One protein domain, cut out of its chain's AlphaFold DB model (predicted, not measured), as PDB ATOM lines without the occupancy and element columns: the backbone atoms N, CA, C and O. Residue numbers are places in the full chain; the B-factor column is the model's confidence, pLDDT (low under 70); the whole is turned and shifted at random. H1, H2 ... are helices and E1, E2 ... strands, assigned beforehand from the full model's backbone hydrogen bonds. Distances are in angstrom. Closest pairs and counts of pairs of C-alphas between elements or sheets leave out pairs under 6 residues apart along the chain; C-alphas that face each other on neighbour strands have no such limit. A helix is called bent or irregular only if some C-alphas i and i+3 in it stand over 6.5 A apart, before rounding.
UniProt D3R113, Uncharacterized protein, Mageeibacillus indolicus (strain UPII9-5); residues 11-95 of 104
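This is residues 11 to 95 of the 104 residues of an uncharacterized protein of Mageeibacillus indolicus (strain UPII9-5) (UniProt D3R113). In two layers, H2 and H3 cover one face of the small sheet E1 - E2 - E3, and H1 packs on H2 beyond it. The 85 printed residues, mixed in class, include H1, H2, H3, E1, E2, E3 in order; the strands form a meander, each antiparallel to the one before. The whole is compact, radius of gyration of the C-alphas 11.8 A, spans 35 by 28 by 20 A.

H1, residues 11 to 22, touches H2, residues 30 to 41, at 81 degrees, closest at C-alphas 14 and 33, 6.2 A. H2 lies over E3, residues 86 to 91, closest at C-alphas 32 and 88, 4.2 A. H3, residues 48 to 55, lies over E2, residues 75 to 79, and only just over E1, residues 68 to 72, with 3 C-alphas. Within hydrogen-bond range find N 70 and O 77, 3.0 A, and N 76 and O 90, 2.9 A; O i to N i+4 pairs are within range throughout H1 and H3, 7 of 8 in H2.

Find C-alpha 11 at (149.653, 171.476, 168.255); H1 runs 16.1 A from there. E3 runs 14.8 A to C-alpha 91 at (140.445, 185.335, 153.811). H2 is only just irregular: C-alphas 38 and 41 are 6.50 A apart.

The C-alphas farthest apart, 12 and 64, are 35.1 A apart. Residues 56 to 67 are a long link; the printed part has no cut.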
ATOM      1  N   LYS A  11     148.732 170.784 167.344       94.94
ATOM      2  CA  LYS A  11     149.653 171.476 168.255       94.94
ATOM      3  C   LYS A  11     151.101 171.379 167.769       94.94
ATOM      4  O   LYS A  11     151.804 172.386 167.791       94.94
ATOM      5  N   LYS A  12     151.535 170.211 167.278       95.62
ATOM      6  CA  LYS A  12     152.871 170.032 166.687       95.62
ATOM      7  C   LYS A  12     153.069 170.928 165.459       95.62
ATOM      8  O   LYS A  12     154.086 171.611 165.373       95.62
ATOM      9  N   LYS A  13     152.085 170.983 164.553       95.62
ATOM     10  CA  LYS A  13     152.118 171.879 163.380       95.62
ATOM     11  C   LYS A  13     152.157 173.354 163.783       95.62
ATOM     12  O   LYS A  13     152.962 174.107 163.246       95.62
ATOM     13  N   ALA A  14     151.331 173.752 164.749       96.69
ATOM     14  CA  ALA A  14     151.279 175.114 165.275       96.69
ATOM     15  C   ALA A  14     152.605 175.551 165.897       96.69
ATOM     16  O   ALA A  14     153.073 176.646 165.604       96.69
ATOM     17  N   LEU A  15     153.229 174.689 166.703       96.75
ATOM     18  CA  LEU A  15     154.539 174.962 167.290       96.75
ATOM     19  C   LEU A  15     155.628 175.079 166.223       96.75
ATOM     20  O   LEU A  15     156.396 176.032 166.269       96.75
ATOM     21  N   SER A  16     155.668 174.156 165.256       97.06
ATOM     22  CA  SER A  16     156.640 174.223 164.156       97.06
ATOM     23  C   SER A  16     156.503 175.534 163.389       97.06
ATOM     24  O   SER A  16     157.462 176.291 163.302       97.06
ATOM     25  N   PHE A  17     155.289 175.850 162.928       97.38
ATOM     26  CA  PHE A  17     155.009 177.091 162.210       97.38
ATOM     27  C   PHE A  17     155.416 178.326 163.023       97.38
ATOM     28  O   PHE A  17     156.077 179.216 162.498       97.38
ATOM     29  N   TYR A  18     155.043 178.374 164.304       97.69
ATOM     30  CA  TYR A  18     155.385 179.488 165.183       97.69
ATOM     31  C   TYR A  18     156.899 179.680 165.294       97.69
ATOM     32  O   TYR A  18     157.387 180.782 165.059       97.69
ATOM     33  N   TYR A  19     157.653 178.617 165.592       97.44
ATOM     34  CA  TYR A  19     159.107 178.717 165.716       97.44
ATOM     35  C   TYR A  19     159.784 179.082 164.392       97.44
ATOM     36  O   TYR A  19     160.756 179.835 164.395       97.44
ATOM     37  N   ASP A  20     159.264 178.608 163.259       96.81
ATOM     38  CA  ASP A  20     159.807 178.932 161.937       96.81
ATOM     39  C   ASP A  20     159.581 180.401 161.540       96.81
ATOM     40  O   ASP A  20     160.400 180.968 160.807       96.81
ATOM     41  N   MET A  21     158.495 181.022 162.016       96.94
ATOM     42  CA  MET A  21     158.228 182.459 161.856       96.94
ATOM     43  C   MET A  21     159.026 183.301 162.851       96.94
ATOM     44  O   MET A  21     159.649 184.285 162.454       96.94
ATOM     45  N   ASN A  22     159.091 182.877 164.113       96.50
ATOM     46  CA  ASN A  22     159.842 183.571 165.155       96.50
ATOM     47  C   ASN A  22     161.349 183.623 164.831       96.50
ATOM     48  O   ASN A  22     161.961 184.680 164.948       96.50
ATOM     49  N   LYS A  23     161.929 182.543 164.280       96.69
ATOM     50  CA  LYS A  23     163.308 182.544 163.746       96.69
ATOM     51  C   LYS A  23     163.541 183.573 162.634       96.69
ATOM     52  O   LYS A  23     164.678 183.970 162.409       96.69
ATOM     53  N   ALA A  24     162.488 183.977 161.928       94.81
ATOM     54  CA  ALA A  24     162.533 185.022 160.909       94.81
ATOM     55  C   ALA A  24     162.201 186.421 161.469       94.81
ATOM     56  O   ALA A  24     162.019 187.349 160.690       94.81
ATOM     57  N   GLY A  25     162.103 186.577 162.795       95.69
ATOM     58  CA  GLY A  25     161.774 187.843 163.454       95.69
ATOM     59  C   GLY A  25     160.292 188.220 163.391       95.69
ATOM     60  O   GLY A  25     159.946 189.371 163.649       95.69
ATOM     61  N   ILE A  26     159.411 187.279 163.033       96.62
ATOM     62  CA  ILE A  26     157.976 187.530 162.891       96.62
ATOM     63  C   ILE A  26     157.233 186.867 164.048       96.62
ATOM     64  O   ILE A  26     157.102 185.642 164.102       96.62
ATOM     65  N   GLU A  27     156.703 187.688 164.947       97.44
ATOM     66  CA  GLU A  27     155.959 187.210 166.106       97.44
ATOM     67  C   GLU A  27     154.477 187.003 165.769       97.44
ATOM     68  O   GLU A  27     153.815 187.872 165.198       97.44
ATOM     69  N   PHE A  28     153.941 185.833 166.119       97.56
ATOM     70  CA  PHE A  28     152.537 185.487 165.913       97.56
ATOM     71  C   PHE A  28     151.850 185.192 167.241       97.56
ATOM     72  O   PHE A  28     152.305 184.368 168.033       97.56
ATOM     73  N   SER A  29     150.645 185.730 167.416       96.75
ATOM     74  CA  SER A  29     149.768 185.277 168.487       96.75
ATOM     75  C   SER A  29     149.324 183.830 168.241       96.75
ATOM     76  O   SER A  29     149.120 183.383 167.107       96.75
ATOM     77  N   SER A  30     149.047 183.090 169.317       94.62
ATOM     78  CA  SER A  30     148.464 181.744 169.188       94.62
ATOM     79  C   SER A  30     147.115 181.751 168.447       94.62
ATOM     80  O   SER A  30     146.732 180.748 167.831       94.62
ATOM     81  N   HIS A  31     146.377 182.874 168.481       95.56
ATOM     82  CA  HIS A  31     145.167 183.067 167.685       95.56
ATOM     83  C   HIS A  31     145.483 183.049 166.190       95.56
ATOM     84  O   HIS A  31     144.891 182.247 165.461       95.56
ATOM     85  N   ALA A  32     146.453 183.862 165.773       97.31
ATOM     86  CA  ALA A  32     146.886 183.985 164.392       97.31
ATOM     87  C   ALA A  32     147.466 182.680 163.843       97.31
ATOM     88  O   ALA A  32     147.019 182.248 162.785       97.31
ATOM     89  N   VAL A  33     148.355 181.998 164.580       97.94
ATOM     90  CA  VAL A  33     148.926 180.698 164.159       97.94
ATOM     91  C   VAL A  33     147.824 179.709 163.786       97.94
ATOM     92  O   VAL A  33     147.833 179.128 162.702       97.94
ATOM     93  N   GLY A  34     146.828 179.560 164.663       96.69
ATOM     94  CA  GLY A  34     145.695 178.674 164.409       96.69
ATOM     95  C   GLY A  34     144.934 179.039 163.146       96.69
ATOM     96  O   GLY A  34     144.642 178.173 162.330       96.69
ATOM     97  N   ARG A  35     144.623 180.328 162.986       97.12
ATOM     98  CA  ARG A  35     143.871 180.832 161.835       97.12
ATOM     99  C   ARG A  35     144.657 180.681 160.529       97.12
ATOM    100  O   ARG A  35     144.043 180.351 159.522       97.12
ATOM    101  N   VAL A  36     145.975 180.884 160.529       97.94
ATOM    102  CA  VAL A  36     146.818 180.694 159.336       97.94
ATOM    103  C   VAL A  36     146.847 179.226 158.930       97.94
ATOM    104  O   VAL A  36     146.569 178.907 157.776       97.94
ATOM    105  N   LEU A  37     147.100 178.323 159.877       97.38
ATOM    106  CA  LEU A  37     147.113 176.892 159.580       97.38
ATOM    107  C   LEU A  37     145.755 176.395 159.064       97.38
ATOM    108  O   LEU A  37     145.716 175.655 158.086       97.38
ATOM    109  N   ASP A  38     144.663 176.831 159.691       96.06
ATOM    110  CA  ASP A  38     143.305 176.347 159.420       96.06
ATOM    111  C   ASP A  38     142.620 176.999 158.206       96.06
ATOM    112  O   ASP A  38     141.791 176.370 157.556       96.06
ATOM    113  N   ARG A  39     142.938 178.259 157.887       96.50
ATOM    114  CA  ARG A  39     142.230 179.014 156.834       96.50
ATOM    115  C   ARG A  39     143.079 179.339 155.619       96.50
ATOM    116  O   ARG A  39     142.523 179.739 154.604       96.50
ATOM    117  N   VAL A  40     144.401 179.225 155.728       97.62
ATOM    118  CA  VAL A  40     145.329 179.613 154.660       97.62
ATOM    119  C   VAL A  40     146.093 178.400 154.158       97.62
ATOM    120  O   VAL A  40     145.975 178.062 152.984       97.62
ATOM    121  N   ILE A  41     146.833 177.725 155.041       96.56
ATOM    122  CA  ILE A  41     147.713 176.615 154.650       96.56
ATOM    123  C   ILE A  41     146.901 175.356 154.325       96.56
ATOM    124  O   ILE A  41     147.117 174.754 153.278       96.56
ATOM    125  N   SER A  42     145.933 174.973 155.166       95.19
ATOM    126  CA  SER A  42     145.060 173.814 154.896       95.19
ATOM    127  C   SER A  42     144.230 173.972 153.614       95.19
ATOM    128  O   SER A  42     143.925 172.986 152.953       95.19
ATOM    129  N   GLN A  43     143.894 175.215 153.262       96.06
ATOM    130  CA  GLN A  43     143.132 175.590 152.071       96.06
ATOM    131  C   GLN A  43     144.034 175.829 150.850       96.06
ATOM    132  O   GLN A  43     143.549 176.249 149.803       96.06
ATOM    133  N   VAL A  44     145.348 175.597 150.983       96.44
ATOM    134  CA  VAL A  44     146.345 175.728 149.906       96.44
ATOM    135  C   VAL A  44     146.333 177.126 149.260       96.44
ATOM    136  O   VAL A  44     146.586 177.298 148.070       96.44
ATOM    137  N   LEU A  45     146.024 178.162 150.047       96.81
ATOM    138  CA  LEU A  45     145.989 179.545 149.561       96.81
ATOM    139  C   LEU A  45     147.381 180.172 149.525       96.81
ATOM    140  O   LEU A  45     147.659 180.990 148.648       96.81
ATOM    141  N   MET A  46     148.225 179.803 150.492       96.31
ATOM    142  CA  MET A  46     149.642 180.153 150.575       96.31
ATOM    143  C   MET A  46     150.403 179.080 151.353       96.31
ATOM    144  O   MET A  46     149.865 178.475 152.284       96.31
ATOM    145  N   SER A  47     151.675 178.903 151.010       96.50
ATOM    146  CA  SER A  47     152.644 178.163 151.826       96.50
ATOM    147  C   SER A  47     153.133 178.984 153.030       96.50
ATOM    148  O   SER A  47     152.974 180.207 153.081       96.50
ATOM    149  N   SER A  48     153.775 178.325 154.001       95.25
ATOM    150  CA  SER A  48     154.435 179.012 155.124       95.25
ATOM    151  C   SER A  48     155.502 180.005 154.649       95.25
ATOM    152  O   SER A  48     155.597 181.101 155.197       95.25
ATOM    153  N   ASP A  49     156.265 179.674 153.606       96.31
ATOM    154  CA  ASP A  49     157.290 180.576 153.067       96.31
ATOM    155  C   ASP A  49     156.672 181.807 152.403       96.31
ATOM    156  O   ASP A  49     157.154 182.922 152.587       96.31
ATOM    157  N   GLU A  50     155.543 181.654 151.709       96.75
ATOM    158  CA  GLU A  50     154.805 182.803 151.179       96.75
ATOM    159  C   GLU A  50     154.232 183.696 152.282       96.75
ATOM    160  O   GLU A  50     154.219 184.917 152.115       96.75
ATOM    161  N   VAL A  51     153.792 183.120 153.409       96.94
ATOM    162  CA  VAL A  51     153.404 183.894 154.600       96.94
ATOM    163  C   VAL A  51     154.594 184.702 155.119       96.94
ATOM    164  O   VAL A  51     154.451 185.897 155.372       96.94
ATOM    165  N   LYS A  52     155.772 184.079 155.222       95.56
ATOM    166  CA  LYS A  52     157.007 184.738 155.662       95.56
ATOM    167  C   LYS A  52     157.403 185.889 154.736       95.56
ATOM    168  O   LYS A  52     157.648 186.993 155.208       95.56
ATOM    169  N   VAL A  53     157.393 185.662 153.420       95.69
ATOM    170  CA  VAL A  53     157.678 186.700 152.414       95.69
ATOM    171  C   VAL A  53     156.678 187.850 152.510       95.69
ATOM    172  O   VAL A  53     157.081 189.009 152.507       95.69
ATOM    173  N   MET A  54     155.383 187.549 152.642       95.62
ATOM    174  CA  MET A  54     154.354 188.582 152.779       95.62
ATOM    175  C   MET A  54     154.586 189.449 154.019       95.62
ATOM    176  O   MET A  54     154.408 190.662 153.950       95.62
ATOM    177  N   MET A  55     155.036 188.863 155.128       94.56
ATOM    178  CA  MET A  55     155.296 189.620 156.351       94.56
ATOM    179  C   MET A  55     156.551 190.499 156.313       94.56
ATOM    180  O   MET A  55     156.667 191.402 157.136       94.56
ATOM    181  N   ASN A  56     157.442 190.276 155.346       90.50
ATOM    182  CA  ASN A  56     158.618 191.113 155.099       90.50
ATOM    183  C   ASN A  56     158.363 192.228 154.064       90.50
ATOM    184  O   ASN A  56     159.260 193.022 153.796       90.50
ATOM    185  N   SER A  57     157.169 192.280 153.464       93.25
ATOM    186  CA  SER A  57     156.750 193.365 152.564       93.25
ATOM    187  C   SER A  57     156.118 194.535 153.323       93.25
ATOM    188  O   SER A  57     155.843 194.419 154.513       93.25
ATOM    189  N   SER A  58     155.856 195.655 152.652       94.38
ATOM    190  CA  SER A  58     155.087 196.760 153.233       94.38
ATOM    191  C   SER A  58     153.616 196.373 153.461       94.38
ATOM    192  O   SER A  58     153.033 195.631 152.660       94.38
ATOM    193  N   PRO A  59     152.971 196.873 154.530       96.25
ATOM    194  CA  PRO A  59     151.528 196.733 154.674       96.25
ATOM    195  C   PRO A  59     150.806 197.479 153.547       96.25
ATOM    196  O   PRO A  59     151.225 198.554 153.134       96.25
ATOM    197  N   LYS A  60     149.692 196.917 153.079       96.88
ATOM    198  CA  LYS A  60     148.884 197.471 151.979       96.88
ATOM    199  C   LYS A  60     147.665 198.246 152.453       96.88
ATOM    200  O   LYS A  60     147.108 199.041 151.707       96.88
ATOM    201  N   PHE A  61     147.220 197.986 153.677       97.44
ATOM    202  CA  PHE A  61     146.063 198.662 154.249       97.44
ATOM    203  C   PHE A  61     146.294 198.987 155.719       97.44
ATOM    204  O   PHE A  61     147.106 198.349 156.393       97.44
ATOM    205  N   VAL A  62     145.491 199.914 156.231       97.38
ATOM    206  CA  VAL A  62     145.386 200.233 157.652       97.38
ATOM    207  C   VAL A  62     143.920 200.234 158.095       97.38
ATOM    208  O   VAL A  62     143.028 200.716 157.387       97.38
ATOM    209  N   GLN A  63     143.651 199.667 159.269       95.62
ATOM    210  CA  GLN A  63     142.345 199.727 159.927       95.62
ATOM    211  C   GLN A  63     142.161 201.062 160.666       95.62
ATOM    212  O   GLN A  63     143.118 201.780 160.946       95.62
ATOM    213  N   ALA A  64     140.919 201.393 161.031       92.75
ATOM    214  CA  ALA A  64     140.622 202.591 161.822       92.75
ATOM    215  C   ALA A  64     141.335 202.613 163.190       92.75
ATOM    216  O   ALA A  64     141.669 203.684 163.683       92.75
ATOM    217  N   ASP A  65     141.611 201.442 163.773       92.94
ATOM    218  CA  ASP A  65     142.336 201.278 165.041       92.94
ATOM    219  C   ASP A  65     143.871 201.276 164.880       92.94
ATOM    220  O   ASP A  65     144.596 200.967 165.822       92.94
ATOM    221  N   GLY A  66     144.375 201.599 163.684       95.12
ATOM    222  CA  GLY A  66     145.802 201.671 163.378       95.12
ATOM    223  C   GLY A  66     146.445 200.336 163.002       95.12
ATOM    224  O   GLY A  66     147.596 200.333 162.566       95.12
ATOM    225  N   ARG A  67     145.733 199.204 163.108       97.38
ATOM    226  CA  ARG A  67     146.285 197.900 162.718       97.38
ATOM    227  C   ARG A  67     146.643 197.869 161.243       97.38
ATOM    228  O   ARG A  67     145.859 198.288 160.393       97.38
ATOM    229  N   MET A  68     147.810 197.313 160.950       97.69
ATOM    230  CA  MET A  68     148.342 197.219 159.596       97.69
ATOM    231  C   MET A  68     147.953 195.881 158.977       97.69
ATOM    232  O   MET A  68     148.034 194.844 159.642       97.69
ATOM    233  N   LEU A  69     147.555 195.886 157.704       97.88
ATOM    234  CA  LEU A  69     147.237 194.664 156.975       97.88
ATOM    235  C   LEU A  69     148.205 194.417 155.828       97.88
ATOM    236  O   LEU A  69     148.375 195.246 154.935       97.88
ATOM    237  N   TYR A  70     148.764 193.216 155.822       97.44
ATOM    238  CA  TYR A  70     149.632 192.695 154.775       97.44
ATOM    239  C   TYR A  70     148.782 191.777 153.910       97.44
ATOM    240  O   TYR A  70     148.084 190.912 154.449       97.44
ATOM    241  N   SER A  71     148.794 191.969 152.590       95.56
ATOM    242  CA  SER A  71     147.906 191.209 151.711       95.56
ATOM    243  C   SER A  71     148.575 190.616 150.478       95.56
ATOM    244  O   SER A  71     149.413 191.225 149.801       95.56
ATOM    245  N   LYS A  72     148.119 189.409 150.149       94.75
ATOM    246  CA  LYS A  72     148.443 188.691 148.920       94.75
ATOM    247  C   LYS A  72     147.199 187.935 148.468       94.75
ATOM    248  O   LYS A  72     146.673 187.088 149.192       94.75
ATOM    249  N   LYS A  73     146.721 188.246 147.257       91.00
ATOM    250  CA  LYS A  73     145.447 187.741 146.716       91.00
ATOM    251  C   LYS A  73     144.301 187.985 147.715       91.00
ATOM    252  O   LYS A  73     144.043 189.120 148.096       91.00
ATOM    253  N   ASN A  74     143.656 186.913 148.169       95.62
ATOM    254  CA  ASN A  74     142.502 186.952 149.058       95.62
ATOM    255  C   ASN A  74     142.875 186.838 150.543       95.62
ATOM    256  O   ASN A  74     141.978 186.695 151.366       95.62
ATOM    257  N   VAL A  75     144.162 186.840 150.907       97.94
ATOM    258  CA  VAL A  75     144.612 186.658 152.294       97.94
ATOM    259  C   VAL A  75     145.132 187.972 152.861       97.94
ATOM    260  O   VAL A  75     145.930 188.648 152.216       97.94
ATOM    261  N   TYR A  76     144.698 188.296 154.079       97.94
ATOM    262  CA  TYR A  76     145.061 189.514 154.800       97.94
ATOM    263  C   TYR A  76     145.532 189.150 156.211       97.94
ATOM    264  O   TYR A  76     144.729 188.681 157.027       97.94
ATOM    265  N   LEU A  77     146.820 189.348 156.497       98.06
ATOM    266  CA  LEU A  77     147.388 189.229 157.844       98.06
ATOM    267  C   LEU A  77     147.278 190.561 158.569       98.06
ATOM    268  O   LEU A  77     147.555 191.600 157.983       98.06
ATOM    269  N   ILE A  78     146.876 190.513 159.835       98.00
ATOM    270  CA  ILE A  78     146.613 191.693 160.655       98.00
ATOM    271  C   ILE A  78     147.699 191.787 161.720       98.00
ATOM    272  O   ILE A  78     147.822 190.890 162.561       98.00
ATOM    273  N   ARG A  79     148.457 192.882 161.676       98.00
ATOM    274  CA  ARG A  79     149.507 193.216 162.632       98.00
ATOM    275  C   ARG A  79     148.997 194.252 163.619       98.00
ATOM    276  O   ARG A  79     148.453 195.282 163.212       98.00
ATOM    277  N   ASP A  80     149.165 193.970 164.902       97.25
ATOM    278  CA  ASP A  80     148.878 194.944 165.941       97.25
ATOM    279  C   ASP A  80     149.893 196.088 165.880       97.25
ATOM    280  O   ASP A  80     151.095 195.854 165.757       97.25
ATOM    281  N   ALA A  81     149.407 197.326 165.912       93.69
ATOM    282  CA  ALA A  81     150.256 198.502 165.755       93.69
ATOM    283  C   ALA A  81     151.098 198.801 167.001       93.69
ATOM    284  O   ALA A  81     152.119 199.472 166.890       93.69
ATOM    285  N   ILE A  82     150.668 198.319 168.173       93.94
ATOM    286  CA  ILE A  82     151.339 198.581 169.446       93.94
ATOM    287  C   ILE A  82     152.370 197.490 169.713       93.94
ATOM    288  O   ILE A  82     153.531 197.797 169.969       93.94
ATOM    289  N   THR A  83     151.964 196.217 169.652       95.62
ATOM    290  CA  THR A  83     152.884 195.111 169.975       95.62
ATOM    291  C   THR A  83     153.758 194.703 168.795       95.62
ATOM    292  O   THR A  83     154.828 194.139 168.987       95.62
ATOM    293  N   GLY A  84     153.321 194.984 167.564       95.06
ATOM    294  CA  GLY A  84     153.985 194.503 166.357       95.06
ATOM    295  C   GLY A  84     153.722 193.025 166.057       95.06
ATOM    296  O   GLY A  84     154.268 192.513 165.074       95.06
ATOM    297  N   ASP A  85     152.872 192.347 166.831       97.19
ATOM    298  CA  ASP A  85     152.552 190.933 166.629       97.19
ATOM    299  C   ASP A  85     151.526 190.738 165.518       97.19
ATOM    300  O   ASP A  85     150.614 191.546 165.313       97.19
ATOM    301  N   ILE A  86     151.587 189.586 164.860       98.06
ATOM    302  CA  ILE A  86     150.511 189.133 163.986       98.06
ATOM    303  C   ILE A  86     149.412 188.529 164.842       98.06
ATOM    304  O   ILE A  86     149.551 187.449 165.419       98.06
ATOM    305  N   VAL A  87     148.295 189.243 164.934       97.69
ATOM    306  CA  VAL A  87     147.205 188.909 165.853       97.69
ATOM    307  C   VAL A  87     146.087 188.120 165.187       97.69
ATOM    308  O   VAL A  87     145.389 187.371 165.870       97.69
ATOM    309  N   SER A  88     145.942 188.207 163.860       97.50
ATOM    310  CA  SER A  88     144.912 187.464 163.128       97.50
ATOM    311  C   SER A  88     145.196 187.344 161.626       97.50
ATOM    312  O   SER A  88     146.086 187.992 161.083       97.50
ATOM    313  N   VAL A  89     144.391 186.521 160.951       97.81
ATOM    314  CA  VAL A  89     144.312 186.433 159.488       97.81
ATOM    315  C   VAL A  89     142.857 186.311 159.049       97.81
ATOM    316  O   VAL A  89     142.044 185.644 159.706       97.81
ATOM    317  N   VAL A  90     142.529 186.934 157.921       97.31
ATOM    318  CA  VAL A  90     141.231 186.792 157.258       97.31
ATOM    319  C   VAL A  90     141.410 186.488 155.775       97.31
ATOM    320  O   VAL A  90     142.337 186.977 155.134       97.31
ATOM    321  N   VAL A  91     140.503 185.671 155.236       97.56
ATOM    322  CA  VAL A  91     140.445 185.335 153.811       97.56
ATOM    323  C   VAL A  91     139.188 185.964 153.225       97.56
ATOM    324  O   VAL A  91     138.087 185.672 153.692       97.56
ATOM    325  N   ARG A  92     139.333 186.867 152.252       95.94
ATOM    326  CA  ARG A  92     138.233 187.628 151.638       95.94
ATOM    327  C   ARG A  92     138.532 187.923 150.170       95.94
ATOM    328  O   ARG A  92     139.675 188.171 149.817       95.94
ATOM    329  N   LYS A  93     137.495 187.943 149.326       95.06
ATOM    330  CA  LYS A  93     137.624 188.268 147.890       95.06
ATOM    331  C   LYS A  93     137.943 189.744 147.618       95.06
ATOM    332  O   LYS A  93     138.517 190.058 146.589       95.06
ATOM    333  N   ALA A  94     137.554 190.631 148.528       94.62
ATOM    334  CA  ALA A  94     137.794 192.069 148.451       94.62
ATOM    335  C   ALA A  94     138.244 192.581 149.831       94.62
ATOM    336  O   ALA A  94     137.910 191.929 150.832       94.62
ATOM    337  N   PRO A  95     138.967 193.713 149.920       95.19
ATOM    338  CA  PRO A  95     139.249 194.380 151.189       95.19
ATOM    339  C   PRO A  95     137.952 194.845 151.856       95.19
ATOM    340  O   PRO A  95     136.858 194.761 151.287       95.19
TER     341      PRO A  95